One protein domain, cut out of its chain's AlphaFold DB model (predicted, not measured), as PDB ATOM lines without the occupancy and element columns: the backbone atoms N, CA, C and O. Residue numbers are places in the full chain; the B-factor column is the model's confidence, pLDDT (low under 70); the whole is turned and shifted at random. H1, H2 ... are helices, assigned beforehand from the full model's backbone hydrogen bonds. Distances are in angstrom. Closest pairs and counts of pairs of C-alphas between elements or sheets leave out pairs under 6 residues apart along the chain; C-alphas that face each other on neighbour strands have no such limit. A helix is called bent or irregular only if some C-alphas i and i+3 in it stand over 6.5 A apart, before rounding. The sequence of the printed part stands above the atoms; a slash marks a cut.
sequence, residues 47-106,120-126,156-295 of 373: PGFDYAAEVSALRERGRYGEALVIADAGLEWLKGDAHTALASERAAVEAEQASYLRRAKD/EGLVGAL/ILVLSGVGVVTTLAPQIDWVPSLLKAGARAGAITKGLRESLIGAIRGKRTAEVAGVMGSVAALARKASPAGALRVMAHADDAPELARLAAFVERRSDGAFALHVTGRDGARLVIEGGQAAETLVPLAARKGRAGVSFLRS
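This is residues 47 to 106, 120 to 126 and 156 to 295 of the 373 residues of an uncharacterized protein of Phycisphaerales bacterium (UniProt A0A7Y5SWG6). Look for a flat body of helices built round the bent helix H8, whose arm H8b lies in the middle; H6, H7 and H9 pack on its other arm, H8a, and H5 packs on H6. To one side H1, H2 and H3 make an up-and-down bundle, each running against the one before, joined to the rest by H2, with residues 101 to 106 of H3 sticking out; elsewhere H10, H11 and H12 fold back on one another. The printed part has 207 residues with twelve named helices, H1 to H12 in chain order, and no named strand: the class is all helix. It is compact, with a radius of gyration of the C-alphas of 17.7 A, and spans 56 by 50 by 25 A.

Begin at the hub, H8, residues 205 to 231, assigned as one helix by its hydrogen bonds but bent: C-alphas 221 and 224 are 8.7 A apart. Its arms H8a, residues 205 to 221, and H8b, residues 224 to 231, stand at a steep tilt of 57 degrees. In the touching pairs that follow, each distance is between the closest C-alphas. H8a touches H9, residues 237 to 249 (Ser 214 and Ala 244, 5.3 A), H7, residues 190 to 201 (Val 208 and Ala 199, 6.3 A), and H6, residues 175 to 184 (Met 212 and Val 175, 6.2 A). H5, residues 156 to 161, forms a hairpin with H6 (Ile 156 and Lys 180, 5.6 A). H8b touches H4, residues 120 to 126 (Ala 225 and Val 123, 4.8 A), and H10, residues 253 to 270 (Val 230 and Leu 257, 6.8 A). H10 is irregular, C-alphas 259 and 262 being 9.4 A apart. H11, residues 272 to 283, forms hairpins with H10 (Pro 280 and Ala 256, 4.8 A) and with H12, residues 286 to 293 (Ala 282 and Gly 289, 4.1 A). H2, residues 64 to 75, touches H10 with residues 69 to 73 alone, about perpendicular at 85 degrees (Ile 70 and Phe 255, 5.9 A). It forms hairpins with H1, residues 51 to 60 (Ala 67 and Val 55, 4.7 A), and H3, residues 81 to 106 (Leu 75 and His 83, 5.9 A). Every O i to N i+4 pair is within hydrogen-bond range except in H10, 11 of 14, and H11, 6 of 8.

Find C-alpha 205 at (13.912, 45.794, 47.377); from there H8a runs 24.4 A. H3 runs 37.7 A to C-alpha 106 at (52.972, 32.945, 48.707).

Two cuts leave gaps of 24.2 A between C-alphas 106 and 120 and 17.5 A between C-alphas 126 and 156. The link from H5 to H6 is long. Residues 100 to 106, 120 to 126 and 161 to 171 have pLDDT under 70.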
ATOM      1  N   PRO A  47      42.887  57.005  12.362       87.44
ATOM      2  CA  PRO A  47      43.832  55.932  12.647       87.44
ATOM      3  C   PRO A  47      43.189  54.852  13.527       87.44
ATOM      4  O   PRO A  47      42.345  55.140  14.380       87.44
ATOM      5  N   GLY A  48      43.562  53.597  13.278       85.50
ATOM      6  CA  GLY A  48      43.118  52.463  14.084       85.50
ATOM      7  C   GLY A  48      43.721  52.489  15.487       85.50
ATOM      8  O   GLY A  48      44.788  53.058  15.706       85.50
ATOM      9  N   PHE A  49      43.023  51.874  16.433       86.81
ATOM     10  CA  PHE A  49      43.531  51.643  17.775       86.81
ATOM     11  C   PHE A  49      44.608  50.553  17.762       86.81
ATOM     12  O   PHE A  49      44.383  49.469  17.220       86.81
ATOM     13  N   ASP A  50      45.763  50.841  18.359       89.19
ATOM     14  CA  ASP A  50      46.840  49.866  18.519       89.19
ATOM     15  C   ASP A  50      46.606  49.037  19.787       89.19
ATOM     16  O   ASP A  50      46.962  49.430  20.901       89.19
ATOM     17  N   TYR A  51      45.950  47.893  19.604       90.19
ATOM     18  CA  TYR A  51      45.614  46.986  20.696       90.19
ATOM     19  C   TYR A  51      46.858  46.402  21.367       90.19
ATOM     20  O   TYR A  51      46.885  46.304  22.590       90.19
ATOM     21  N   ALA A  52      47.879  46.019  20.596       90.31
ATOM     22  CA  ALA A  52      49.066  45.368  21.143       90.31
ATOM     23  C   ALA A  52      49.861  46.341  22.024       90.31
ATOM     24  O   ALA A  52      50.230  45.994  23.147       90.31
ATOM     25  N   ALA A  53      50.035  47.583  21.560       90.25
ATOM     26  CA  ALA A  53      50.699  48.618  22.342       90.25
ATOM     27  C   ALA A  53      49.939  48.955  23.637       90.25
ATOM     28  O   ALA A  53      50.561  49.076  24.692       90.25
ATOM     29  N   GLU A  54      48.605  49.072  23.595       89.69
ATOM     30  CA  GLU A  54      47.826  49.363  24.808       89.69
ATOM     31  C   GLU A  54      47.853  48.191  25.800       89.69
ATOM     32  O   GLU A  54      48.028  48.408  26.999       89.69
ATOM     33  N   VAL A  55      47.706  46.952  25.322       90.88
ATOM     34  CA  VAL A  55      47.759  45.750  26.169       90.88
ATOM     35  C   VAL A  55      49.116  45.641  26.856       90.88
ATOM     36  O   VAL A  55      49.162  45.423  28.067       90.88
ATOM     37  N   SER A  56      50.204  45.885  26.123       91.06
ATOM     38  CA  SER A  56      51.555  45.924  26.685       91.06
ATOM     39  C   SER A  56      51.702  47.033  27.739       91.06
ATOM     40  O   SER A  56      52.110  46.769  28.870       91.06
ATOM     41  N   ALA A  57      51.229  48.252  27.455       88.88
ATOM     42  CA  ALA A  57      51.269  49.358  28.415       88.88
ATOM     43  C   ALA A  57      50.422  49.106  29.680       88.88
ATOM     44  O   ALA A  57      50.755  49.580  30.769       88.88
ATOM     45  N   LEU A  58      49.298  48.391  29.567       84.81
ATOM     46  CA  LEU A  58      48.487  47.993  30.721       84.81
ATOM     47  C   LEU A  58      49.150  46.877  31.527       84.81
ATOM     48  O   LEU A  58      49.088  46.920  32.759       84.81
ATOM     49  N   ARG A  59      49.810  45.931  30.854       86.19
ATOM     50  CA  ARG A  59      50.615  44.879  31.480       86.19
ATOM     51  C   ARG A  59      51.733  45.477  32.331       86.19
ATOM     52  O   ARG A  59      51.812  45.169  33.514       86.19
ATOM     53  N   GLU A  60      52.492  46.428  31.785       85.38
ATOM     54  CA  GLU A  60      53.559  47.147  32.505       85.38
ATOM     55  C   GLU A  60      53.052  47.905  33.742       85.38
ATOM     56  O   GLU A  60      53.766  48.066  34.730       85.38
ATOM     57  N   ARG A  61      51.793  48.357  33.717       80.50
ATOM     58  CA  ARG A  61      51.133  49.028  34.849       80.50
ATOM     59  C   ARG A  61      50.489  48.054  35.843       80.50
ATOM     60  O   ARG A  61      49.799  48.508  36.754       80.50
ATOM     61  N   GLY A  62      50.637  46.743  35.650       73.94
ATOM     62  CA  GLY A  62      50.012  45.705  36.476       73.94
ATOM     63  C   GLY A  62      48.486  45.613  36.329       73.94
ATOM     64  O   GLY A  62      47.816  45.008  37.162       73.94
ATOM     65  N   ARG A  63      47.902  46.213  35.285       74.94
ATOM     66  CA  ARG A  63      46.447  46.257  35.042       74.94
ATOM     67  C   ARG A  63      45.998  45.092  34.161       74.94
ATOM     68  O   ARG A  63      45.374  45.286  33.119       74.94
ATOM     69  N   TYR A  64      46.300  43.873  34.599       77.94
ATOM     70  CA  TYR A  64      46.116  42.654  33.804       77.94
ATOM     71  C   TYR A  64      44.663  42.413  33.381       77.94
ATOM     72  O   TYR A  64      44.412  42.111  32.222       77.94
ATOM     73  N   GLY A  65      43.690  42.621  34.275       72.44
ATOM     74  CA  GLY A  65      42.278  42.397  33.943       72.44
ATOM     75  C   GLY A  65      41.770  43.277  32.800       72.44
ATOM     76  O   GLY A  65      41.001  42.836  31.954       72.44
ATOM     77  N   GLU A  66      42.247  44.515  32.734       74.94
ATOM     78  CA  GLU A  66      41.889  45.443  31.663       74.94
ATOM     79  C   GLU A  66      42.649  45.127  30.379       74.94
ATOM     80  O   GLU A  66      42.069  45.183  29.297       74.94
ATOM     81  N   ALA A  67      43.921  44.739  30.504       84.50
ATOM     82  CA  ALA A  67      44.716  44.259  29.385       84.50
ATOM     83  C   ALA A  67      44.035  43.059  28.703       84.50
ATOM     84  O   ALA A  67      43.934  43.038  27.481       84.50
ATOM     85  N   LEU A  68      43.473  42.121  29.477       84.69
ATOM     86  CA  LEU A  68      42.704  40.993  28.942       84.69
ATOM     87  C   LEU A  68      41.413  41.439  28.249       84.69
ATOM     88  O   LEU A  68      41.171  41.020  27.125       84.69
ATOM     89  N   VAL A  69      40.631  42.345  28.850       83.38
ATOM     90  CA  VAL A  69      39.405  42.873  28.215       83.38
ATOM     91  C   VAL A  69      39.712  43.556  26.876       83.38
ATOM     92  O   VAL A  69      38.979  43.372  25.904       83.38
ATOM     93  N   ILE A  70      40.790  44.344  26.804       87.44
ATOM     94  CA  ILE A  70      41.212  44.995  25.556       87.44
ATOM     95  C   ILE A  70      41.737  43.965  24.549       87.44
ATOM     96  O   ILE A  70      41.412  44.063  23.365       87.44
ATOM     97  N   ALA A  71      42.518  42.983  25.001       88.94
ATOM     98  CA  ALA A  71      43.053  41.932  24.147       88.94
ATOM     99  C   ALA A  71      41.939  41.072  23.539       88.94
ATOM    100  O   ALA A  71      41.904  40.905  22.323       88.94
ATOM    101  N   ASP A  72      40.997  40.597  24.356       87.25
ATOM    102  CA  ASP A  72      39.846  39.806  23.914       87.25
ATOM    103  C   ASP A  72      39.025  40.581  22.877       87.25
ATOM    104  O   ASP A  72      38.726  40.064  21.801       87.25
ATOM    105  N   ALA A  73      38.754  41.864  23.143       87.38
ATOM    106  CA  ALA A  73      38.056  42.720  22.194       87.38
ATOM    107  C   ALA A  73      38.838  42.916  20.888       87.38
ATOM    108  O   ALA A  73      38.231  42.962  19.826       87.38
ATOM    109  N   GLY A  74      40.166  43.041  20.920       87.25
ATOM    110  CA  GLY A  74      40.971  43.175  19.704       87.25
ATOM    111  C   GLY A  74      41.018  41.891  18.870       87.25
ATOM    112  O   GLY A  74      40.918  41.957  17.642       87.25
ATOM    113  N   LEU A  75      41.108  40.726  19.519       90.12
ATOM    114  CA  LEU A  75      41.175  39.418  18.857       90.12
ATOM    115  C   LEU A  75      39.896  39.071  18.081       90.12
ATOM    116  O   LEU A  75      39.969  38.376  17.073       90.12
ATOM    117  N   GLU A  76      38.740  39.609  18.472       86.94
ATOM    118  CA  GLU A  76      37.494  39.427  17.715       86.94
ATOM    119  C   GLU A  76      37.524  40.059  16.310       86.94
ATOM    120  O   GLU A  76      36.817  39.599  15.409       86.94
ATOM    121  N   TRP A  77      38.310  41.125  16.104       81.62
ATOM    122  CA  TRP A  77      38.231  41.953  14.890       81.62
ATOM    123  C   TRP A  77      39.524  42.005  14.082       81.62
ATOM    124  O   TRP A  77      39.466  42.173  12.859       81.62
ATOM    125  N   LEU A  78      40.679  41.894  14.740       86.94
ATOM    126  CA  LEU A  78      41.972  41.874  14.064       86.94
ATOM    127  C   LEU A  78      42.153  40.570  13.282       86.94
ATOM    128  O   LEU A  78      41.642  39.515  13.646       86.94
ATOM    129  N   LYS A  79      42.902  40.646  12.182       88.62
ATOM    130  CA  LYS A  79      43.246  39.500  11.331       88.62
ATOM    131  C   LYS A  79      44.711  39.585  10.913       88.62
ATOM    132  O   LYS A  79      45.282  40.674  10.896       88.62
ATOM    133  N   GLY A  80      45.293  38.445  10.545       90.25
ATOM    134  CA  GLY A  80      46.684  38.360  10.091       90.25
ATOM    135  C   GLY A  80      47.686  38.679  11.201       90.25
ATOM    136  O   GLY A  80      47.449  38.355  12.366       90.25
ATOM    137  N   ASP A  81      48.781  39.344  10.843       87.06
ATOM    138  CA  ASP A  81      49.926  39.567  11.735       87.06
ATOM    139  C   ASP A  81      49.547  40.337  13.010       87.06
ATOM    140  O   ASP A  81      49.968  39.978  14.111       87.06
ATOM    141  N   ALA A  82      48.657  41.328  12.896       87.62
ATOM    142  CA  ALA A  82      48.164  42.098  14.039       87.62
ATOM    143  C   ALA A  82      47.409  41.228  15.061       87.62
ATOM    144  O   ALA A  82      47.526  41.446  16.266       87.62
ATOM    145  N   HIS A  83      46.665  40.217  14.597       92.31
ATOM    146  CA  HIS A  83      46.004  39.262  15.487       92.31
ATOM    147  C   HIS A  83      47.035  38.387  16.204       92.31
ATOM    148  O   HIS A  83      46.920  38.160  17.404       92.31
ATOM    149  N   THR A  84      48.060  37.908  15.491       90.88
ATOM    150  CA  THR A  84      49.107  37.075  16.104       90.88
ATOM    151  C   THR A  84      49.925  37.838  17.146       90.88
ATOM    152  O   THR A  84      50.154  37.304  18.227       90.88
ATOM    153  N   ALA A  85      50.267  39.101  16.872       91.00
ATOM    154  CA  ALA A  85      50.977  39.964  17.812       91.00
ATOM    155  C   ALA A  85      50.143  40.245  19.074       91.00
ATOM    156  O   ALA A  85      50.642  40.153  20.197       91.00
ATOM    157  N   LEU A  86      48.844  40.523  18.913       93.06
ATOM    158  CA  LEU A  86      47.955  40.715  20.056       93.06
ATOM    159  C   LEU A  86      47.771  39.424  20.866       93.06
ATOM    160  O   LEU A  86      47.746  39.468  22.094       93.06
ATOM    161  N   ALA A  87      47.672  38.273  20.197       92.88
ATOM    162  CA  ALA A  87      47.546  36.980  20.863       92.88
ATOM    163  C   ALA A  87      48.792  36.647  21.701       92.88
ATOM    164  O   ALA A  87      48.652  36.141  22.814       92.88
ATOM    165  N   SER A  88      49.997  36.977  21.216       91.94
ATOM    166  CA  SER A  88      51.225  36.812  22.003       91.94
ATOM    167  C   SER A  88      51.276  37.737  23.218       91.94
ATOM    168  O   SER A  88      51.629  37.279  24.303       91.94
ATOM    169  N   GLU A  89      50.867  39.002  23.077       92.00
ATOM    170  CA  GLU A  89      50.798  39.929  24.218       92.00
ATOM    171  C   GLU A  89      49.766  39.470  25.253       92.00
ATOM    172  O   GLU A  89      50.039  39.472  26.451       92.00
ATOM    173  N   ARG A  90      48.601  38.985  24.806       93.12
ATOM    174  CA  ARG A  90      47.579  38.409  25.689       93.12
ATOM    175  C   ARG A  90      48.120  37.221  26.488       93.12
ATOM    176  O   ARG A  90      47.905  37.152  27.694       93.12
ATOM    177  N   ALA A  91      48.841  36.310  25.837       91.88
ATOM    178  CA  ALA A  91      49.457  35.172  26.514       91.88
ATOM    179  C   ALA A  91      50.519  35.618  27.539       91.88
ATOM    180  O   ALA A  91      50.615  35.037  28.621       91.88
ATOM    181  N   ALA A  92      51.281  36.678  27.240       90.75
ATOM    182  CA  ALA A  92      52.229  37.268  28.182       90.75
ATOM    183  C   ALA A  92      51.522  37.874  29.410       90.75
ATOM    184  O   ALA A  92      51.963  37.643  30.536       90.75
ATOM    185  N   VAL A  93      50.398  38.577  29.210       88.94
ATOM    186  CA  VAL A  93      49.541  39.085  30.298       88.94
ATOM    187  C   VAL A  93      49.073  37.944  31.200       88.94
ATOM    188  O   VAL A  93      49.222  38.045  32.415       88.94
ATOM    189  N   GLU A  94      48.541  36.855  30.637       87.06
ATOM    190  CA  GLU A  94      48.050  35.712  31.423       87.06
ATOM    191  C   GLU A  94      49.173  35.033  32.218       87.06
ATOM    192  O   GLU A  94      49.001  34.709  33.396       87.06
ATOM    193  N   ALA A  95      50.344  34.846  31.603       85.62
ATOM    194  CA  ALA A  95      51.495  34.236  32.262       85.62
ATOM    195  C   ALA A  95      52.017  35.096  33.426       85.62
ATOM    196  O   ALA A  95      52.301  34.575  34.513       85.62
ATOM    197  N   GLU A  96      52.118  36.410  33.215       83.12
ATOM    198  CA  GLU A  96      52.574  37.362  34.225       83.12
ATOM    199  C   GLU A  96      51.553  37.506  35.358       83.12
ATOM    200  O   GLU A  96      51.930  37.409  36.527       83.12
ATOM    201  N   GLN A  97      50.259  37.600  35.032       80.19
ATOM    202  CA  GLN A  97      49.170  37.614  36.010       80.19
ATOM    203  C   GLN A  97      49.174  36.344  36.869       80.19
ATOM    204  O   GLN A  97      49.119  36.435  38.095       80.19
ATOM    205  N   ALA A  98      49.301  35.159  36.262       75.50
ATOM    206  CA  ALA A  98      49.348  33.893  36.993       75.50
ATOM    207  C   ALA A  98      50.591  33.784  37.892       75.50
ATOM    208  O   ALA A  98      50.523  33.237  38.993       75.50
ATOM    209  N   SER A  99      51.737  34.309  37.446       73.56
ATOM    210  CA  SER A  99      52.951  34.372  38.263       73.56
ATOM    211  C   SER A  99      52.813  35.360  39.419       73.56
ATOM    212  O   SER A  99      53.236  35.053  40.533       73.56
ATOM    213  N   TYR A 100      52.237  36.535  39.164       68.50
ATOM    214  CA  TYR A 100      51.998  37.554  40.178       68.50
ATOM    215  C   TYR A 100      51.036  37.038  41.241       68.50
ATOM    216  O   TYR A 100      51.322  37.149  42.425       68.50
ATOM    217  N   LEU A 101      49.960  36.375  40.822       64.00
ATOM    218  CA  LEU A 101      48.993  35.756  41.713       64.00
ATOM    219  C   LEU A 101      49.618  34.648  42.572       64.00
ATOM    220  O   LEU A 101      49.351  34.588  43.767       64.00
ATOM    221  N   ARG A 102      50.488  33.798  42.004       62.00
ATOM    222  CA  ARG A 102      51.240  32.805  42.794       62.00
ATOM    223  C   ARG A 102      52.115  33.476  43.852       62.00
ATOM    224  O   ARG A 102      52.021  33.123  45.016       62.00
ATOM    225  N   ARG A 103      52.885  34.501  43.474       62.03
ATOM    226  CA  ARG A 103      53.724  35.257  44.421       62.03
ATOM    227  C   ARG A 103      52.896  35.981  45.479       62.03
ATOM    228  O   ARG A 103      53.279  35.997  46.639       62.03
ATOM    229  N   ALA A 104      51.765  36.562  45.091       58.03
ATOM    230  CA  ALA A 104      50.833  37.203  46.006       58.03
ATOM    231  C   ALA A 104      50.203  36.185  46.960       58.03
ATOM    232  O   ALA A 104      50.041  36.500  48.126       58.03
ATOM    233  N   LYS A 105      49.926  34.956  46.518       52.78
ATOM    234  CA  LYS A 105      49.480  33.857  47.384       52.78
ATOM    235  C   LYS A 105      50.574  33.411  48.358       52.78
ATOM    236  O   LYS A 105      50.290  33.195  49.531       52.78
ATOM    237  N   ASP A 106      51.819  33.342  47.893       52.03
ATOM    238  CA  ASP A 106      52.972  32.945  48.707       52.03
ATOM    239  C   ASP A 106      53.357  34.028  49.741       52.03
ATOM    240  O   ASP A 106      53.803  33.712  50.842       52.03
ATOM    241  N   GLU A 120      42.413  54.219  40.933       56.56
ATOM    242  CA  GLU A 120      43.478  53.491  40.248       56.56
ATOM    243  C   GLU A 120      44.155  52.448  41.148       56.56
ATOM    244  O   GLU A 120      44.408  51.331  40.699       56.56
ATOM    245  N   GLY A 121      44.412  52.787  42.417       54.94
ATOM    246  CA  GLY A 121      45.022  51.871  43.384       54.94
ATOM    247  C   GLY A 121      44.071  50.749  43.796       54.94
ATOM    248  O   GLY A 121      44.474  49.591  43.880       54.94
ATOM    249  N   LEU A 122      42.788  51.073  43.986       56.97
ATOM    250  CA  LEU A 122      41.776  50.085  44.343       56.97
ATOM    251  C   LEU A 122      41.412  49.189  43.152       56.97
ATOM    252  O   LEU A 122      41.348  47.978  43.306       56.97
ATOM    253  N   VAL A 123      41.238  49.747  41.951       55.69
ATOM    254  CA  VAL A 123      40.996  48.982  40.713       55.69
ATOM    255  C   VAL A 123      42.172  48.049  40.406       55.69
ATOM    256  O   VAL A 123      41.936  46.915  39.998       55.69
ATOM    257  N   GLY A 124      43.417  48.479  40.647       53.19
ATOM    258  CA  GLY A 124      44.606  47.632  40.507       53.19
ATOM    259  C   GLY A 124      44.645  46.469  41.504       53.19
ATOM    260  O   GLY A 124      44.870  45.331  41.099       53.19
ATOM    261  N   ALA A 125      44.353  46.729  42.782       52.28
ATOM    262  CA  ALA A 125      44.290  45.694  43.817       52.28
ATOM    263  C   ALA A 125      43.132  44.701  43.584       52.28
ATOM    264  O   ALA A 125      43.325  43.490  43.630       52.28
ATOM    265  N   LEU A 126      41.944  45.202  43.227       54.12
ATOM    266  CA  LEU A 126      40.776  44.374  42.904       54.12
ATOM    267  C   LEU A 126      40.996  43.534  41.631       54.12
ATOM    268  O   LEU A 126      40.507  42.415  41.539       54.12
ATOM    269  N   ILE A 156      28.356  53.322  52.771       80.00
ATOM    270  CA  ILE A 156      29.102  52.189  53.340       80.00
ATOM    271  C   ILE A 156      28.441  51.733  54.642       80.00
ATOM    272  O   ILE A 156      28.296  50.526  54.852       80.00
ATOM    273  N   LEU A 157      27.997  52.673  55.485       78.88
ATOM    274  CA  LEU A 157      27.273  52.370  56.722       78.88
ATOM    275  C   LEU A 157      25.951  51.658  56.420       78.88
ATOM    276  O   LEU A 157      25.681  50.595  56.978       78.88
ATOM    277  N   VAL A 158      25.166  52.203  55.487       81.00
ATOM    278  CA  VAL A 158      23.905  51.605  55.047       81.00
ATOM    279  C   VAL A 158      24.169  50.214  54.465       81.00
ATOM    280  O   VAL A 158      23.606  49.256  54.973       81.00
ATOM    281  N   LEU A 159      25.102  50.049  53.520       76.75
ATOM    282  CA  LEU A 159      25.487  48.746  52.953       76.75
ATOM    283  C   LEU A 159      26.068  47.761  53.991       76.75
ATOM    284  O   LEU A 159      26.125  46.561  53.728       76.75
ATOM    285  N   SER A 160      26.528  48.233  55.152       71.88
ATOM    286  CA  SER A 160      27.049  47.389  56.241       71.88
ATOM    287  C   SER A 160      25.981  46.997  57.261       71.88
ATOM    288  O   SER A 160      26.014  45.875  57.752       71.88
ATOM    289  N   GLY A 161      24.986  47.855  57.508       66.62
ATOM    290  CA  GLY A 161      23.764  47.486  58.240       66.62
ATOM    291  C   GLY A 161      22.818  46.595  57.422       66.62
ATOM    292  O   GLY A 161      21.882  45.993  57.942       66.62
ATOM    293  N   VAL A 162      23.083  46.479  56.126       57.00
ATOM    294  CA  VAL A 162      22.296  45.774  55.118       57.00
ATOM    295  C   VAL A 162      22.655  44.278  55.051       57.00
ATOM    296  O   VAL A 162      22.830  43.688  53.993       57.00
ATOM    297  N   GLY A 163      22.626  43.597  56.199       54.06
ATOM    298  CA  GLY A 163      22.501  42.127  56.240       54.06
ATOM    299  C   GLY A 163      21.180  41.612  55.637       54.06
ATOM    300  O   GLY A 163      20.966  40.412  55.537       54.06
ATOM    301  N   VAL A 164      20.289  42.526  55.230       51.00
ATOM    302  CA  VAL A 164      18.973  42.261  54.637       51.00
ATOM    303  C   VAL A 164      19.016  42.183  53.102       51.00
ATOM    304  O   VAL A 164      18.150  41.537  52.526       51.00
ATOM    305  N   VAL A 165      19.993  42.790  52.408       55.47
ATOM    306  CA  VAL A 165      20.042  42.764  50.922       55.47
ATOM    307  C   VAL A 165      20.714  41.507  50.379       55.47
ATOM    308  O   VAL A 165      20.285  41.008  49.343       55.47
ATOM    309  N   THR A 166      21.680  40.938  51.097       57.31
ATOM    310  CA  THR A 166      22.221  39.588  50.843       57.31
ATOM    311  C   THR A 166      21.100  38.539  50.847       57.31
ATOM    312  O   THR A 166      21.048  37.670  49.984       57.31
ATOM    313  N   THR A 167      20.090  38.697  51.710       60.31
ATOM    314  CA  THR A 167      18.884  37.847  51.714       60.31
ATOM    315  C   THR A 167      18.026  37.994  50.450       60.31
ATOM    316  O   THR A 167      17.307  37.068  50.085       60.31
ATOM    317  N   LEU A 168      18.075  39.143  49.769       57.53
ATOM    318  CA  LEU A 168      17.248  39.420  48.588       57.53
ATOM    319  C   LEU A 168      17.845  38.850  47.298       57.53
ATOM    320  O   LEU A 168      17.106  38.614  46.343       57.53
ATOM    321  N   ALA A 169      19.163  38.650  47.251       61.69
ATOM    322  CA  ALA A 169      19.850  38.163  46.061       61.69
ATOM    323  C   ALA A 169      21.082  37.301  46.419       61.69
ATOM    324  O   ALA A 169      22.202  37.682  46.076       61.69
ATOM    325  N   PRO A 170      20.881  36.108  47.024       62.69
ATOM    326  CA  PRO A 170      21.964  35.227  47.493       62.69
ATOM    327  C   PRO A 170      22.954  34.807  46.389       62.69
ATOM    328  O   PRO A 170      24.098  34.437  46.621       62.69
ATOM    329  N   GLN A 171      22.519  34.879  45.131       66.94
ATOM    330  CA  GLN A 171      23.324  34.547  43.951       66.94
ATOM    331  C   GLN A 171      24.465  35.560  43.693       66.94
ATOM    332  O   GLN A 171      25.340  35.307  42.860       66.94
ATOM    333  N   ILE A 172      24.431  36.736  44.334       73.62
ATOM    334  CA  ILE A 172      25.333  37.871  44.072       73.62
ATOM    335  C   ILE A 172      25.861  38.526  45.364       73.62
ATOM    336  O   ILE A 172      26.129  39.726  45.395       73.62
ATOM    337  N   ASP A 173      26.077  37.725  46.410       74.44
ATOM    338  CA  ASP A 173      26.500  38.156  47.758       74.44
ATOM    339  C   ASP A 173      27.814  38.951  47.828       74.44
ATOM    340  O   ASP A 173      28.073  39.661  48.797       74.44
ATOM    341  N   TRP A 174      28.640  38.882  46.786       77.75
ATOM    342  CA  TRP A 174      29.894  39.630  46.665       77.75
ATOM    343  C   TRP A 174      29.702  41.064  46.123       77.75
ATOM    344  O   TRP A 174      30.572  41.919  46.299       77.75
ATOM    345  N   VAL A 175      28.566  41.372  45.482       83.38
ATOM    346  CA  VAL A 175      28.303  42.687  44.864       83.38
ATOM    347  C   VAL A 175      28.245  43.831  45.883       83.38
ATOM    348  O   VAL A 175      28.835  44.879  45.607       83.38
ATOM    349  N   PRO A 176      27.617  43.683  47.068       84.44
ATOM    350  CA  PRO A 176      27.662  44.718  48.097       84.44
ATOM    351  C   PRO A 176      29.090  45.113  48.488       84.44
ATOM    352  O   PRO A 176      29.357  46.293  48.711       84.44
ATOM    353  N   SER A 177      30.026  44.162  48.527       80.44
ATOM    354  CA  SER A 177      31.435  44.451  48.817       80.44
ATOM    355  C   SER A 177      32.107  45.217  47.678       80.44
ATOM    356  O   SER A 177      32.831  46.178  47.938       80.44
ATOM    357  N   LEU A 178      31.806  44.878  46.417       81.88
ATOM    358  CA  LEU A 178      32.270  45.653  45.262       81.88
ATOM    359  C   LEU A 178      31.710  47.085  45.269       81.88
ATOM    360  O   LEU A 178      32.432  48.028  44.958       81.88
ATOM    361  N   LEU A 179      30.453  47.279  45.677       86.44
ATOM    362  CA  LEU A 179      29.863  48.610  45.843       86.44
ATOM    363  C   LEU A 179      30.514  49.401  46.978       86.44
ATOM    364  O   LEU A 179      30.769  50.589  46.811       86.44
ATOM    365  N   LYS A 180      30.835  48.768  48.113       81.94
ATOM    366  CA  LYS A 180      31.596  49.420  49.195       81.94
ATOM    367  C   LYS A 180      32.986  49.840  48.720       81.94
ATOM    368  O   LYS A 180      33.408  50.963  48.987       81.94
ATOM    369  N   ALA A 181      33.667  48.967  47.980       79.75
ATOM    370  CA  ALA A 181      34.947  49.277  47.357       79.75
ATOM    371  C   ALA A 181      34.807  50.471  46.394       79.75
ATOM    372  O   ALA A 181      35.522  51.460  46.523       79.75
ATOM    373  N   GLY A 182      33.812  50.440  45.506       81.62
ATOM    374  CA  GLY A 182      33.495  51.549  44.608       81.62
ATOM    375  C   GLY A 182      33.189  52.857  45.342       81.62
ATOM    376  O   GLY A 182      33.693  53.903  44.946       81.62
ATOM    377  N   ALA A 183      32.426  52.807  46.437       83.56
ATOM    378  CA  ALA A 183      32.130  53.971  47.270       83.56
ATOM    379  C   ALA A 183      33.413  54.590  47.841       83.56
ATOM    380  O   ALA A 183      33.610  55.797  47.707       83.56
ATOM    381  N   ARG A 184      34.309  53.756  48.392       79.56
ATOM    382  CA  ARG A 184      35.603  54.168  48.961       79.56
ATOM    383  C   ARG A 184      36.558  54.737  47.909       79.56
ATOM    384  O   ARG A 184      37.294  55.670  48.201       79.56
ATOM    385  N   ALA A 185      36.532  54.195  46.694       74.44
ATOM    386  CA  ALA A 185      37.321  54.683  45.562       74.44
ATOM    387  C   ALA A 185      36.747  55.941  44.887       74.44
ATOM    388  O   ALA A 185      37.336  56.426  43.922       74.44
ATOM    389  N   GLY A 186      35.580  56.436  45.313       80.75
ATOM    390  CA  GLY A 186      34.886  57.515  44.603       80.75
ATOM    391  C   GLY A 186      34.365  57.102  43.218       80.75
ATOM    392  O   GLY A 186      34.073  57.958  42.388       80.75
ATOM    393  N   ALA A 187      34.234  55.797  42.961       85.75
ATOM    394  CA  ALA A 187      33.692  55.231  41.726       85.75
ATOM    395  C   ALA A 187      32.159  55.317  41.650       85.75
ATOM    396  O   ALA A 187      31.575  55.039  40.609       85.75
ATOM    397  N   ILE A 188      31.495  55.647  42.760       88.75
ATOM    398  CA  ILE A 188      30.045  55.838  42.825       88.75
ATOM    399  C   ILE A 188      29.764  57.336  42.821       88.75
ATOM    400  O   ILE A 188      30.194  58.066  43.721       88.75
ATOM    401  N   THR A 189      29.029  57.781  41.805       90.62
ATOM    402  CA  THR A 189      28.588  59.169  41.666       90.62
ATOM    403  C   THR A 189      27.688  59.579  42.833       90.62
ATOM    404  O   THR A 189      27.071  58.752  43.510       90.62
ATOM    405  N   LYS A 190      27.591  60.886  43.083       90.25
ATOM    406  CA  LYS A 190      26.726  61.413  44.144       90.25
ATOM    407  C   LYS A 190      25.252  61.048  43.909       90.25
ATOM    408  O   LYS A 190      24.585  60.641  44.853       90.25
ATOM    409  N   GLY A 191      24.779  61.129  42.663       90.00
ATOM    410  CA  GLY A 191      23.406  60.759  42.314       90.00
ATOM    411  C   GLY A 191      23.115  59.285  42.600       90.00
ATOM    412  O   GLY A 191      22.139  58.965  43.282       90.00
ATOM    413  N   LEU A 192      24.012  58.383  42.177       91.25
ATOM    414  CA  LEU A 192      23.800  56.945  42.329       91.25
ATOM    415  C   LEU A 192      23.832  56.555  43.808       91.25
ATOM    416  O   LEU A 192      23.048  55.719  44.256       91.25
ATOM    417  N   ARG A 193      24.701  57.214  44.579       90.62
ATOM    418  CA  ARG A 193      24.780  57.095  46.034       90.62
ATOM    419  C   ARG A 193      23.467  57.487  46.712       90.62
ATOM    420  O   ARG A 193      22.939  56.698  47.491       90.62
ATOM    421  N   GLU A 194      22.941  58.674  46.420       90.62
ATOM    422  CA  GLU A 194      21.693  59.176  47.010       90.62
ATOM    423  C   GLU A 194      20.489  58.308  46.612       90.62
ATOM    424  O   GLU A 194      19.682  57.938  47.469       90.62
ATOM    425  N   SER A 195      20.412  57.907  45.337       89.94
ATOM    426  CA  SER A 195      19.400  56.980  44.823       89.94
ATOM    427  C   SER A 195      19.438  55.644  45.571       89.94
ATOM    428  O   SER A 195      18.404  55.193  46.072       89.94
ATOM    429  N   LEU A 196      20.625  55.052  45.740       88.81
ATOM    430  CA  LEU A 196      20.795  53.766  46.411       88.81
ATOM    431  C   LEU A 196      20.497  53.846  47.917       88.81
ATOM    432  O   LEU A 196      19.776  52.992  48.435       88.81
ATOM    433  N   ILE A 197      20.968  54.884  48.622       89.25
ATOM    434  CA  ILE A 197      20.630  55.114  50.041       89.25
ATOM    435  C   ILE A 197      19.115  55.268  50.203       89.25
ATOM    436  O   ILE A 197      18.509  54.631  51.072       89.25
ATOM    437  N   GLY A 198      18.488  56.081  49.350       88.62
ATOM    438  CA  GLY A 198      17.046  56.283  49.350       88.62
ATOM    439  C   GLY A 198      16.272  54.998  49.052       88.62
ATOM    440  O   GLY A 198      15.198  54.782  49.623       88.62
ATOM    441  N   ALA A 199      16.775  54.140  48.162       88.88
ATOM    442  CA  ALA A 199      16.156  52.856  47.835       88.88
ATOM    443  C   ALA A 199      16.225  51.887  49.020       88.88
ATOM    444  O   ALA A 199      15.217  51.276  49.381       88.88
ATOM    445  N   ILE A 200      17.380  51.819  49.684       86.56
ATOM    446  CA  ILE A 200      17.587  50.960  50.851       86.56
ATOM    447  C   ILE A 200      16.724  51.417  52.033       86.56
ATOM    448  O   ILE A 200      15.983  50.610  52.598       86.56
ATOM    449  N   ARG A 201      16.753  52.711  52.387       86.94
ATOM    450  CA  ARG A 201      15.932  53.263  53.482       86.94
ATOM    451  C   ARG A 201      14.439  53.114  53.220       86.94
ATOM    452  O   ARG A 201      13.684  52.784  54.129       86.94
ATOM    453  N   GLY A 202      14.028  53.308  51.968       86.94
ATOM    454  CA  GLY A 202      12.649  53.121  51.528       86.94
ATOM    455  C   GLY A 202      12.219  51.659  51.388       86.94
ATOM    456  O   GLY A 202      11.097  51.421  50.951       86.94
ATOM    457  N   LYS A 203      13.083  50.680  51.706       84.56
ATOM    458  CA  LYS A 203      12.834  49.238  51.523       84.56
ATOM    459  C   LYS A 203      12.380  48.881  50.098       84.56
ATOM    460  O   LYS A 203      11.609  47.943  49.899       84.56
ATOM    461  N   ARG A 204      12.870  49.612  49.090       87.38
ATOM    462  CA  ARG A 204      12.589  49.379  47.663       87.38
ATOM    463  C   ARG A 204      13.449  48.225  47.148       87.38
ATOM    464  O   ARG A 204      14.395  48.411  46.391       87.38
ATOM    465  N   THR A 205      13.125  47.018  47.602       83.88
ATOM    466  CA  THR A 205      13.912  45.794  47.377       83.88
ATOM    467  C   THR A 205      14.172  45.507  45.899       83.88
ATOM    468  O   THR A 205      15.292  45.154  45.545       83.88
ATOM    469  N   ALA A 206      13.180  45.720  45.032       84.94
ATOM    470  CA  ALA A 206      13.314  45.515  43.590       84.94
ATOM    471  C   ALA A 206      14.332  46.468  42.939       84.94
ATOM    472  O   ALA A 206      15.098  46.052  42.073       84.94
ATOM    473  N   GLU A 207      14.375  47.730  43.369       88.19
ATOM    474  CA  GLU A 207      15.313  48.731  42.847       88.19
ATOM    475  C   GLU A 207      16.744  48.420  43.290       88.19
ATOM    476  O   GLU A 207      17.659  48.404  42.468       88.19
ATOM    477  N   VAL A 208      16.924  48.067  44.568       87.38
ATOM    478  CA  VAL A 208      18.223  47.628  45.094       87.38
ATOM    479  C   VAL A 208      18.699  46.370  44.366       87.38
ATOM    480  O   VAL A 208      19.836  46.332  43.902       87.38
ATOM    481  N   ALA A 209      17.836  45.364  44.196       85.62
ATOM    482  CA  ALA A 209      18.170  44.152  43.450       85.62
ATOM    483  C   ALA A 209      18.526  44.453  41.983       85.62
ATOM    484  O   ALA A 209      19.462  43.859  41.451       85.62
ATOM    485  N   GLY A 210      17.839  45.408  41.345       89.81
ATOM    486  CA  GLY A 210      18.145  45.863  39.987       89.81
ATOM    487  C   GLY A 210      19.528  46.508  39.861       89.81
ATOM    488  O   GLY A 210      20.275  46.186  38.933       89.81
ATOM    489  N   VAL A 211      19.911  47.359  40.821       91.12
ATOM    490  CA  VAL A 211      21.270  47.923  40.898       91.12
ATOM    491  C   VAL A 211      22.294  46.804  41.066       91.12
ATOM    492  O   VAL A 211      23.229  46.713  40.274       91.12
ATOM    493  N   MET A 212      22.092  45.907  42.035       89.25
ATOM    494  CA  MET A 212      23.020  44.800  42.303       89.25
ATOM    495  C   MET A 212      23.175  43.882  41.083       89.25
ATOM    496  O   MET A 212      24.291  43.508  40.726       89.25
ATOM    497  N   GLY A 213      22.072  43.567  40.399       90.19
ATOM    498  CA  GLY A 213      22.080  42.793  39.159       90.19
ATOM    499  C   GLY A 213      22.862  43.484  38.040       90.19
ATOM    500  O   GLY A 213      23.662  42.839  37.367       90.19
ATOM    501  N   SER A 214      22.708  44.802  37.894       93.81
ATOM    502  CA  SER A 214      23.435  45.589  36.887       93.81
ATOM    503  C   SER A 214      24.943  45.615  37.162       93.81
ATOM    504  O   SER A 214      25.746  45.428  36.248       93.81
ATOM    505  N   VAL A 215      25.347  45.772  38.428       91.25
ATOM    506  CA  VAL A 215      26.762  45.693  38.830       91.25
ATOM    507  C   VAL A 215      27.319  44.289  38.608       91.25
ATOM    508  O   VAL A 215      28.426  44.148  38.086       91.25
ATOM    509  N   ALA A 216      26.554  43.248  38.948       88.50
ATOM    510  CA  ALA A 216      26.951  41.864  38.715       88.50
ATOM    511  C   ALA A 216      27.188  41.584  37.224       88.50
ATOM    512  O   ALA A 216      28.203  40.985  36.863       88.50
ATOM    513  N   ALA A 217      26.276  42.038  36.362       89.81
ATOM    514  CA  ALA A 217      26.379  41.901  34.914       89.81
ATOM    515  C   ALA A 217      27.636  42.593  34.367       89.81
ATOM    516  O   ALA A 217      28.415  41.980  33.632       89.81
ATOM    517  N   LEU A 218      27.886  43.836  34.793       90.50
ATOM    518  CA  LEU A 218      29.088  44.579  34.416       90.50
ATOM    519  C   LEU A 218      30.362  43.868  34.866       90.50
ATOM    520  O   LEU A 218      31.269  43.689  34.062       90.50
ATOM    521  N   ALA A 219      30.436  43.425  36.118       86.19
ATOM    522  CA  ALA A 219      31.639  42.792  36.650       86.19
ATOM    523  C   ALA A 219      31.951  41.453  35.969       86.19
ATOM    524  O   ALA A 219      33.119  41.145  35.740       86.19
ATOM    525  N   ARG A 220      30.926  40.691  35.570       84.19
ATOM    526  CA  ARG A 220      31.102  39.447  34.805       84.19
ATOM    527  C   ARG A 220      31.641  39.685  33.393       84.19
ATOM    528  O   ARG A 220      32.360  38.837  32.881       84.19
ATOM    529  N   LYS A 221      31.274  40.799  32.753       84.06
ATOM    530  CA  LYS A 221      31.638  41.093  31.354       84.06
ATOM    531  C   LYS A 221      32.865  41.986  31.195       84.06
ATOM    532  O   LYS A 221      33.594  41.837  30.226       84.06
ATOM    533  N   ALA A 222      33.082  42.917  32.117       80.69
ATOM    534  CA  ALA A 222      34.122  43.940  32.042       80.69
ATOM    535  C   ALA A 222      35.216  43.774  33.107       80.69
ATOM    536  O   ALA A 222      36.097  44.628  33.185       80.69
ATOM    537  N   SER A 223      35.165  42.709  33.917       78.81
ATOM    538  CA  SER A 223      35.859  42.539  35.207       78.81
ATOM    539  C   SER A 223      35.316  43.448  36.328       78.81
ATOM    540  O   SER A 223      34.722  44.491  36.045       78.81
ATOM    541  N   PRO A 224      35.534  43.114  37.613       80.00
ATOM    542  CA  PRO A 224      35.153  43.969  38.745       80.00
ATOM    543  C   PRO A 224      35.765  45.374  38.671       80.00
ATOM    544  O   PRO A 224      35.084  46.372  38.898       80.00
ATOM    545  N   ALA A 225      37.031  45.453  38.262       75.25
ATOM    546  CA  ALA A 225      37.754  46.689  37.987       75.25
ATOM    547  C   ALA A 225      37.086  47.529  36.880       75.25
ATOM    548  O   ALA A 225      36.884  48.735  37.037       75.25
ATOM    549  N   GLY A 226      36.700  46.892  35.771       80.31
ATOM    550  CA  GLY A 226      35.970  47.557  34.693       80.31
ATOM    551  C   GLY A 226      34.566  47.990  35.114       80.31
ATOM    552  O   GLY A 226      34.143  49.088  34.759       80.31
ATOM    553  N   ALA A 227      33.877  47.199  35.938       86.94
ATOM    554  CA  ALA A 227      32.576  47.563  36.488       86.94
ATOM    555  C   ALA A 227      32.645  48.839  37.332       86.94
ATOM    556  O   ALA A 227      31.821  49.724  37.126       86.94
ATOM    557  N   LEU A 228      33.650  48.989  38.206       87.00
ATOM    558  CA  LEU A 228      33.851  50.228  38.972       87.00
ATOM    559  C   LEU A 228      33.982  51.458  38.063       87.00
ATOM    560  O   LEU A 228      33.380  52.494  38.331       87.00
ATOM    561  N   ARG A 229      34.725  51.340  36.960       86.44
ATOM    562  CA  ARG A 229      34.907  52.444  36.005       86.44
ATOM    563  C   ARG A 229      33.626  52.792  35.264       86.44
ATOM    564  O   ARG A 229      33.321  53.966  35.101       86.44
ATOM    565  N   VAL A 230      32.875  51.780  34.832       90.56
ATOM    566  CA  VAL A 230      31.592  51.989  34.153       90.56
ATOM    567  C   VAL A 230      30.569  52.604  35.113       90.56
ATOM    568  O   VAL A 230      29.862  53.532  34.729       90.56
ATOM    569  N   MET A 231      30.534  52.159  36.373       90.75
ATOM    570  CA  MET A 231      29.685  52.747  37.417       90.75
ATOM    571  C   MET A 231      29.994  54.224  37.673       90.75
ATOM    572  O   MET A 231      29.069  54.998  37.900       90.75
ATOM    573  N   ALA A 232      31.258  54.642  37.548       90.69
ATOM    574  CA  ALA A 232      31.670  56.041  37.701       90.69
ATOM    575  C   ALA A 232      31.104  56.984  36.619       90.69
ATOM    576  O   ALA A 232      31.412  58.181  36.594       90.69
ATOM    577  N   HIS A 233      30.309  56.455  35.689       92.56
ATOM    578  CA  HIS A 233      29.641  57.203  34.630       92.56
ATOM    579  C   HIS A 233      28.110  57.169  34.715       92.56
ATOM    580  O   HIS A 233      27.480  57.762  33.847       92.56
ATOM    581  N   ALA A 234      27.526  56.502  35.717       93.56
ATOM    582  CA  ALA A 234      26.080  56.454  35.930       93.56
ATOM    583  C   ALA A 234      25.681  57.288  37.152       93.56
ATOM    584  O   ALA A 234      26.255  57.112  38.229       93.56
ATOM    585  N   ASP A 235      24.683  58.156  37.001       92.56
ATOM    586  CA  ASP A 235      24.153  58.997  38.075       92.56
ATOM    587  C   ASP A 235      22.923  58.396  38.769       92.56
ATOM    588  O   ASP A 235      22.564  58.846  39.852       92.56
ATOM    589  N   ASP A 236      22.286  57.362  38.218       92.00
ATOM    590  CA  ASP A 236      21.166  56.672  38.863       92.00
ATOM    591  C   ASP A 236      21.056  55.185  38.464       92.00
ATOM    592  O   ASP A 236      21.821  54.659  37.648       92.00
ATOM    593  N   ALA A 237      20.116  54.471  39.093       91.81
ATOM    594  CA  ALA A 237      19.872  53.057  38.817       91.81
ATOM    595  C   ALA A 237      19.448  52.781  37.352       91.81
ATOM    596  O   ALA A 237      19.992  51.850  36.750       91.81
ATOM    597  N   PRO A 238      18.524  53.554  36.739       93.88
ATOM    598  CA  PRO A 238      18.214  53.443  35.312       93.88
ATOM    599  C   PRO A 238      19.415  53.600  34.368       93.88
ATOM    600  O   PRO A 238      19.541  52.828  33.415       93.88
ATOM    601  N   GLU A 239      20.287  54.580  34.595       94.88
ATOM    602  CA  GLU A 239      21.485  54.806  33.782       94.88
ATOM    603  C   GLU A 239      22.464  53.642  33.901       94.88
ATOM    604  O   GLU A 239      22.934  53.119  32.885       94.88
ATOM    605  N   LEU A 240      22.698  53.166  35.126       95.12
ATOM    606  CA  LEU A 240      23.533  51.997  35.373       95.12
ATOM    607  C   LEU A 240      22.988  50.756  34.652       95.12
ATOM    608  O   LEU A 240      23.750  50.025  34.017       95.12
ATOM    609  N   ALA A 241      21.670  50.548  34.694       95.12
ATOM    610  CA  ALA A 241      21.017  49.448  33.993       95.12
ATOM    611  C   ALA A 241      21.178  49.554  32.466       95.12
ATOM    612  O   ALA A 241      21.376  48.537  31.799       95.12
ATOM    613  N   ARG A 242      21.153  50.766  31.887       95.00
ATOM    614  CA  ARG A 242      21.414  50.969  30.447       95.00
ATOM    615  C   ARG A 242      22.844  50.598  30.071       95.00
ATOM    616  O   ARG A 242      23.034  49.910  29.069       95.00
ATOM    617  N   LEU A 243      23.827  51.015  30.871       95.25
ATOM    618  CA  LEU A 243      25.233  50.671  30.645       95.25
ATOM    619  C   LEU A 243      25.471  49.163  30.785       95.25
ATOM    620  O   LEU A 243      26.111  48.568  29.919       95.25
ATOM    621  N   ALA A 244      24.906  48.530  31.817       95.12
ATOM    622  CA  ALA A 244      24.976  47.082  32.000       95.12
ATOM    623  C   ALA A 244      24.373  46.338  30.803       95.12
ATOM    624  O   ALA A 244      25.027  45.484  30.206       95.12
ATOM    625  N   ALA A 245      23.175  46.734  30.374       94.56
ATOM    626  CA  ALA A 245      22.497  46.090  29.261       94.56
ATOM    627  C   ALA A 245      23.233  46.294  27.921       94.56
ATOM    628  O   ALA A 245      23.213  45.407  27.069       94.56
ATOM    629  N   PHE A 246      23.906  47.432  27.722       94.44
ATOM    630  CA  PHE A 246      24.779  47.656  26.566       94.44
ATOM    631  C   PHE A 246      25.971  46.689  26.552       94.44
ATOM    632  O   PHE A 246      26.249  46.070  25.523       94.44
ATOM    633  N   VAL A 247      26.633  46.518  27.698       92.56
ATOM    634  CA  VAL A 247      27.766  45.594  27.864       92.56
ATOM    635  C   VAL A 247      27.333  44.128  27.732       92.56
ATOM    636  O   VAL A 247      28.085  43.311  27.212       92.56
ATOM    637  N   GLU A 248      26.120  43.769  28.150       91.69
ATOM    638  CA  GLU A 248      25.600  42.409  27.967       91.69
ATOM    639  C   GLU A 248      25.222  42.102  26.517       91.69
ATOM    640  O   GLU A 248      25.485  41.000  26.032       91.69
ATOM    641  N   ARG A 249      24.618  43.069  25.812       90.06
ATOM    642  CA  ARG A 249      24.194  42.902  24.414       90.06
ATOM    643  C   ARG A 249      25.362  42.826  23.434       90.06
ATOM    644  O   ARG A 249      25.184  42.295  22.339       90.06
ATOM    645  N   ARG A 250      26.518  43.398  23.779       88.69
ATOM    646  CA  ARG A 250      27.656  43.551  22.867       88.69
ATOM    647  C   ARG A 250      28.938  42.982  23.452       88.69
ATOM    648  O   ARG A 250      29.358  43.403  24.524       88.69
ATOM    649  N   SER A 251      29.614  42.119  22.695       83.62
ATOM    650  CA  SER A 251      30.929  41.589  23.080       83.62
ATOM    651  C   SER A 251      31.974  42.696  23.266       83.62
ATOM    652  O   SER A 251      32.710  42.700  24.246       83.62
ATOM    653  N   ASP A 252      31.952  43.711  22.399       86.50
ATOM    654  CA  ASP A 252      32.847  44.869  22.449       86.50
ATOM    655  C   ASP A 252      32.354  46.012  23.358       86.50
ATOM    656  O   ASP A 252      32.986  47.068  23.411       86.50
ATOM    657  N   GLY A 253      31.244  45.834  24.085       90.00
ATOM    658  CA  GLY A 253      30.631  46.892  24.894       90.00
ATOM    659  C   GLY A 253      31.505  47.333  26.072       90.00
ATOM    660  O   GLY A 253      31.678  48.531  26.301       90.00
ATOM    661  N   ALA A 254      32.111  46.373  26.782       87.69
ATOM    662  CA  ALA A 254      33.027  46.653  27.891       87.69
ATOM    663  C   ALA A 254      34.261  47.437  27.417       87.69
ATOM    664  O   ALA A 254      34.594  48.477  27.986       87.69
ATOM    665  N   PHE A 255      34.883  46.984  26.324       90.06
ATOM    666  CA  PHE A 255      35.983  47.687  25.662       90.06
ATOM    667  C   PHE A 255      35.571  49.095  25.219       90.06
ATOM    668  O   PHE A 255      36.296  50.063  25.447       90.06
ATOM    669  N   ALA A 256      34.386  49.230  24.621       92.44
ATOM    670  CA  ALA A 256      33.919  50.504  24.111       92.44
ATOM    671  C   ALA A 256      33.784  51.545  25.228       92.44
ATOM    672  O   ALA A 256      34.313  52.649  25.090       92.44
ATOM    673  N   LEU A 257      33.154  51.188  26.351       92.69
ATOM    674  CA  LEU A 257      33.047  52.072  27.517       92.69
ATOM    675  C   LEU A 257      34.400  52.317  28.190       92.69
ATOM    676  O   LEU A 257      34.641  53.418  28.673       92.69
ATOM    677  N   HIS A 258      35.301  51.333  28.174       87.38
ATOM    678  CA  HIS A 258      36.648  51.493  28.710       87.38
ATOM    679  C   HIS A 258      37.439  52.587  27.979       87.38
ATOM    680  O   HIS A 258      38.025  53.464  28.611       87.38
ATOM    681  N   VAL A 259      37.437  52.549  26.643       89.38
ATOM    682  CA  VAL A 259      38.212  53.482  25.811       89.38
ATOM    683  C   VAL A 259      37.548  54.853  25.725       89.38
ATOM    684  O   VAL A 259      38.227  55.878  25.750       89.38
ATOM    685  N   THR A 260      36.220  54.890  25.600       91.38
ATOM    686  CA  THR A 260      35.478  56.147  25.409       91.38
ATOM    687  C   THR A 260      35.123  56.851  26.715       91.38
ATOM    688  O   THR A 260      34.836  58.052  26.700       91.38
ATOM    689  N   GLY A 261      35.167  56.133  27.840       90.56
ATOM    690  CA  GLY A 261      34.895  56.652  29.174       90.56
ATOM    691  C   GLY A 261      33.540  57.354  29.267       90.56
ATOM    692  O   GLY A 261      32.537  56.916  28.696       90.56
ATOM    693  N   ARG A 262      33.530  58.499  29.958       91.12
ATOM    694  CA  ARG A 262      32.321  59.297  30.205       91.12
ATOM    695  C   ARG A 262      31.611  59.731  28.918       91.12
ATOM    696  O   ARG A 262      30.384  59.754  28.899       91.12
ATOM    697  N   ASP A 263      32.346  60.061  27.853       92.25
ATOM    698  CA  ASP A 263      31.734  60.532  26.601       92.25
ATOM    699  C   ASP A 263      30.901  59.433  25.933       92.25
ATOM    700  O   ASP A 263      29.772  59.677  25.509       92.25
ATOM    701  N   GLY A 264      31.433  58.210  25.867       91.88
ATOM    702  CA  GLY A 264      30.692  57.080  25.310       91.88
ATOM    703  C   GLY A 264      29.576  56.602  26.227       91.88
ATOM    704  O   GLY A 264      28.481  56.332  25.739       91.88
ATOM    705  N   ALA A 265      29.804  56.568  27.544       93.50
ATOM    706  CA  ALA A 265      28.774  56.206  28.517       93.50
ATOM    707  C   ALA A 265      27.552  57.131  28.414       93.50
ATOM    708  O   ALA A 265      26.425  56.656  28.280       93.50
ATOM    709  N   ARG A 266      27.778  58.449  28.356       93.38
ATOM    710  CA  ARG A 266      26.713  59.439  28.171       93.38
ATOM    711  C   ARG A 266      25.939  59.216  26.873       93.38
ATOM    712  O   ARG A 266      24.712  59.267  26.868       93.38
ATOM    713  N   LEU A 267      26.637  58.927  25.776       92.06
ATOM    714  CA  LEU A 267      25.987  58.638  24.500       92.06
ATOM    715  C   LEU A 267      25.157  57.354  24.545       92.06
ATOM    716  O   LEU A 267      24.067  57.341  23.987       92.06
ATOM    717  N   VAL A 268      25.622  56.296  25.210       93.25
ATOM    718  CA  VAL A 268      24.836  55.063  25.393       93.25
ATOM    719  C   VAL A 268      23.581  55.332  26.227       93.25
ATOM    720  O   VAL A 268      22.503  54.841  25.892       93.25
ATOM    721  N   ILE A 269      23.696  56.152  27.274       92.44
ATOM    722  CA  ILE A 269      22.569  56.540  28.125       92.44
ATOM    723  C   ILE A 269      21.529  57.348  27.331       92.44
ATOM    724  O   ILE A 269      20.336  57.044  27.408       92.44
ATOM    725  N   GLU A 270      21.957  58.347  26.554       89.06
ATOM    726  CA  GLU A 270      21.072  59.314  25.884       89.06
ATOM    727  C   GLU A 270      20.622  58.888  24.467       89.06
ATOM    728  O   GLU A 270      19.509  59.197  24.042       89.06
ATOM    729  N   GLY A 271      21.487  58.214  23.704       75.62
ATOM    730  CA  GLY A 271      21.443  58.166  22.235       75.62
ATOM    731  C   GLY A 271      20.864  56.897  21.599       75.62
ATOM    732  O   GLY A 271      20.879  56.767  20.370       75.62
ATOM    733  N   GLY A 272      20.340  55.964  22.400       82.50
ATOM    734  CA  GLY A 272      19.668  54.749  21.925       82.50
ATOM    735  C   GLY A 272      20.518  53.900  20.963       82.50
ATOM    736  O   GLY A 272      21.744  53.897  21.022       82.50
ATOM    737  N   GLN A 273      19.873  53.188  20.030       82.69
ATOM    738  CA  GLN A 273      20.556  52.236  19.132       82.69
ATOM    739  C   GLN A 273      21.640  52.869  18.240       82.69
ATOM    740  O   GLN A 273      22.650  52.230  17.938       82.69
ATOM    741  N   ALA A 274      21.465  54.125  17.817       83.81
ATOM    742  CA  ALA A 274      22.465  54.818  17.004       83.81
ATOM    743  C   ALA A 274      23.753  55.081  17.805       83.81
ATOM    744  O   ALA A 274      24.853  54.915  17.282       83.81
ATOM    745  N   ALA A 275      23.637  55.415  19.093       87.88
ATOM    746  CA  ALA A 275      24.803  55.530  19.961       87.88
ATOM    747  C   ALA A 275      25.442  54.170  20.257       87.88
ATOM    748  O   ALA A 275      26.664  54.054  20.196       87.88
ATOM    749  N   GLU A 276      24.637  53.129  20.494       89.88
ATOM    750  CA  GLU A 276      25.153  51.775  20.741       89.88
ATOM    751  C   GLU A 276      25.943  51.202  19.553       89.88
ATOM    752  O   GLU A 276      26.802  50.341  19.736       89.88
ATOM    753  N   THR A 277      25.685  51.679  18.331       89.12
ATOM    754  CA  THR A 277      26.486  51.324  17.149       89.12
ATOM    755  C   THR A 277      27.694  52.241  16.962       89.12
ATOM    756  O   THR A 277      28.764  51.766  16.585       89.12
ATOM    757  N   LEU A 278      27.566  53.538  17.255       90.31
ATOM    758  CA  LEU A 278      28.636  54.517  17.060       90.31
ATOM    759  C   LEU A 278      29.770  54.402  18.089       90.31
ATOM    760  O   LEU A 278      30.941  54.513  17.726       90.31
ATOM    761  N   VAL A 279      29.437  54.198  19.363       93.44
ATOM    762  CA  VAL A 279      30.405  54.204  20.472       93.44
ATOM    763  C   VAL A 279      31.488  53.125  20.301       93.44
ATOM    764  O   VAL A 279      32.667  53.476  20.384       93.44
ATOM    765  N   PRO A 280      31.170  51.863  19.950       92.31
ATOM    766  CA  PRO A 280      32.192  50.858  19.648       92.31
ATOM    767  C   PRO A 280      33.051  51.196  18.425       92.31
ATOM    768  O   PRO A 280      34.259  50.970  18.440       92.31
ATOM    769  N   LEU A 281      32.464  51.769  17.368       90.94
ATOM    770  CA  LEU A 281      33.220  52.175  16.177       90.94
ATOM    771  C   LEU A 281      34.229  53.280  16.504       90.94
ATOM    772  O   LEU A 281      35.358  53.241  16.022       90.94
ATOM    773  N   ALA A 282      33.840  54.234  17.350       92.50
ATOM    774  CA  ALA A 282      34.740  55.258  17.858       92.50
ATOM    775  C   ALA A 282      35.816  54.669  18.782       92.50
ATOM    776  O   ALA A 282      36.985  55.019  18.647       92.50
ATOM    777  N   ALA A 283      35.470  53.725  19.661       92.62
ATOM    778  CA  ALA A 283      36.436  53.068  20.542       92.62
ATOM    779  C   ALA A 283      37.576  52.388  19.762       92.62
ATOM    780  O   ALA A 283      38.743  52.519  20.123       92.62
ATOM    781  N   ARG A 284      37.268  51.762  18.619       91.00
ATOM    782  CA  ARG A 284      38.260  51.149  17.709       91.00
ATOM    783  C   ARG A 284      39.215  52.147  17.048       91.00
ATOM    784  O   ARG A 284      40.176  51.736  16.404       91.00
ATOM    785  N   LYS A 285      38.946  53.448  17.165       90.19
ATOM    786  CA  LYS A 285      39.819  54.542  16.709       90.19
ATOM    787  C   LYS A 285      40.569  55.204  17.872       90.19
ATOM    788  O   LYS A 285      41.238  56.221  17.683       90.19
ATOM    789  N   GLY A 286      40.439  54.675  19.092       88.94
ATOM    790  CA  GLY A 286      41.116  55.182  20.282       88.94
ATOM    791  C   GLY A 286      40.792  56.643  20.585       88.94
ATOM    792  O   GLY A 286      39.661  57.104  20.423       88.94
ATOM    793  N   ARG A 287      41.821  57.407  20.977       87.81
ATOM    794  CA  ARG A 287      41.709  58.837  21.324       87.81
ATOM    795  C   ARG A 287      41.107  59.682  20.201       87.81
ATOM    796  O   ARG A 287      40.314  60.583  20.475       87.81
ATOM    797  N   ALA A 288      41.444  59.378  18.946       88.38
ATOM    798  CA  ALA A 288      40.881  60.074  17.795       88.38
ATOM    799  C   ALA A 288      39.366  59.838  17.701       88.38
ATOM    800  O   ALA A 288      38.602  60.784  17.510       88.38
ATOM    801  N   GLY A 289      38.912  58.605  17.933       89.62
ATOM    802  CA  GLY A 289      37.488  58.285  17.995       89.62
ATOM    803  C   GLY A 289      36.758  58.970  19.148       89.62
ATOM    804  O   GLY A 289      35.671  59.506  18.943       89.62
ATOM    805  N   VAL A 290      37.368  59.054  20.335       91.19
ATOM    806  CA  VAL A 290      36.793  59.815  21.465       91.19
ATOM    807  C   VAL A 290      36.624  61.291  21.104       91.19
ATOM    808  O   VAL A 290      35.568  61.874  21.342       91.19
ATOM    809  N   SER A 291      37.623  61.895  20.452       90.69
ATOM    810  CA  SER A 291      37.516  63.279  19.972       90.69
ATOM    811  C   SER A 291      36.399  63.448  18.934       90.69
ATOM    812  O   SER A 291      35.671  64.442  18.953       90.69
ATOM    813  N   PHE A 292      36.191  62.436  18.087       91.56
ATOM    814  CA  PHE A 292      35.111  62.417  17.111       91.56
ATOM    815  C   PHE A 292      33.732  62.368  17.778       91.56
ATOM    816  O   PHE A 292      32.840  63.083  17.326       91.56
ATOM    817  N   LEU A 293      33.549  61.618  18.874       91.19
ATOM    818  CA  LEU A 293      32.276  61.572  19.613       91.19
ATOM    819  C   LEU A 293      31.833  62.952  20.128       91.19
ATOM    820  O   LEU A 293      30.637  63.229  20.199       91.19
ATOM    821  N   ARG A 294      32.786  63.844  20.421       89.81
ATOM    822  CA  ARG A 294      32.513  65.232  20.839       89.81
ATOM    823  C   ARG A 294      32.182  66.163  19.667       89.81
ATOM    824  O   ARG A 294      31.690  67.273  19.876       89.81
ATOM    825  N   SER A 295      32.458  65.738  18.436       88.69
ATOM    826  CA  SER A 295      32.329  66.575  17.247       88.69
ATOM    827  C   SER A 295      30.870  66.741  16.782       88.69
ATOM    828  O   SER A 295      30.009  65.893  17.040       88.69
TER     829      SER A 295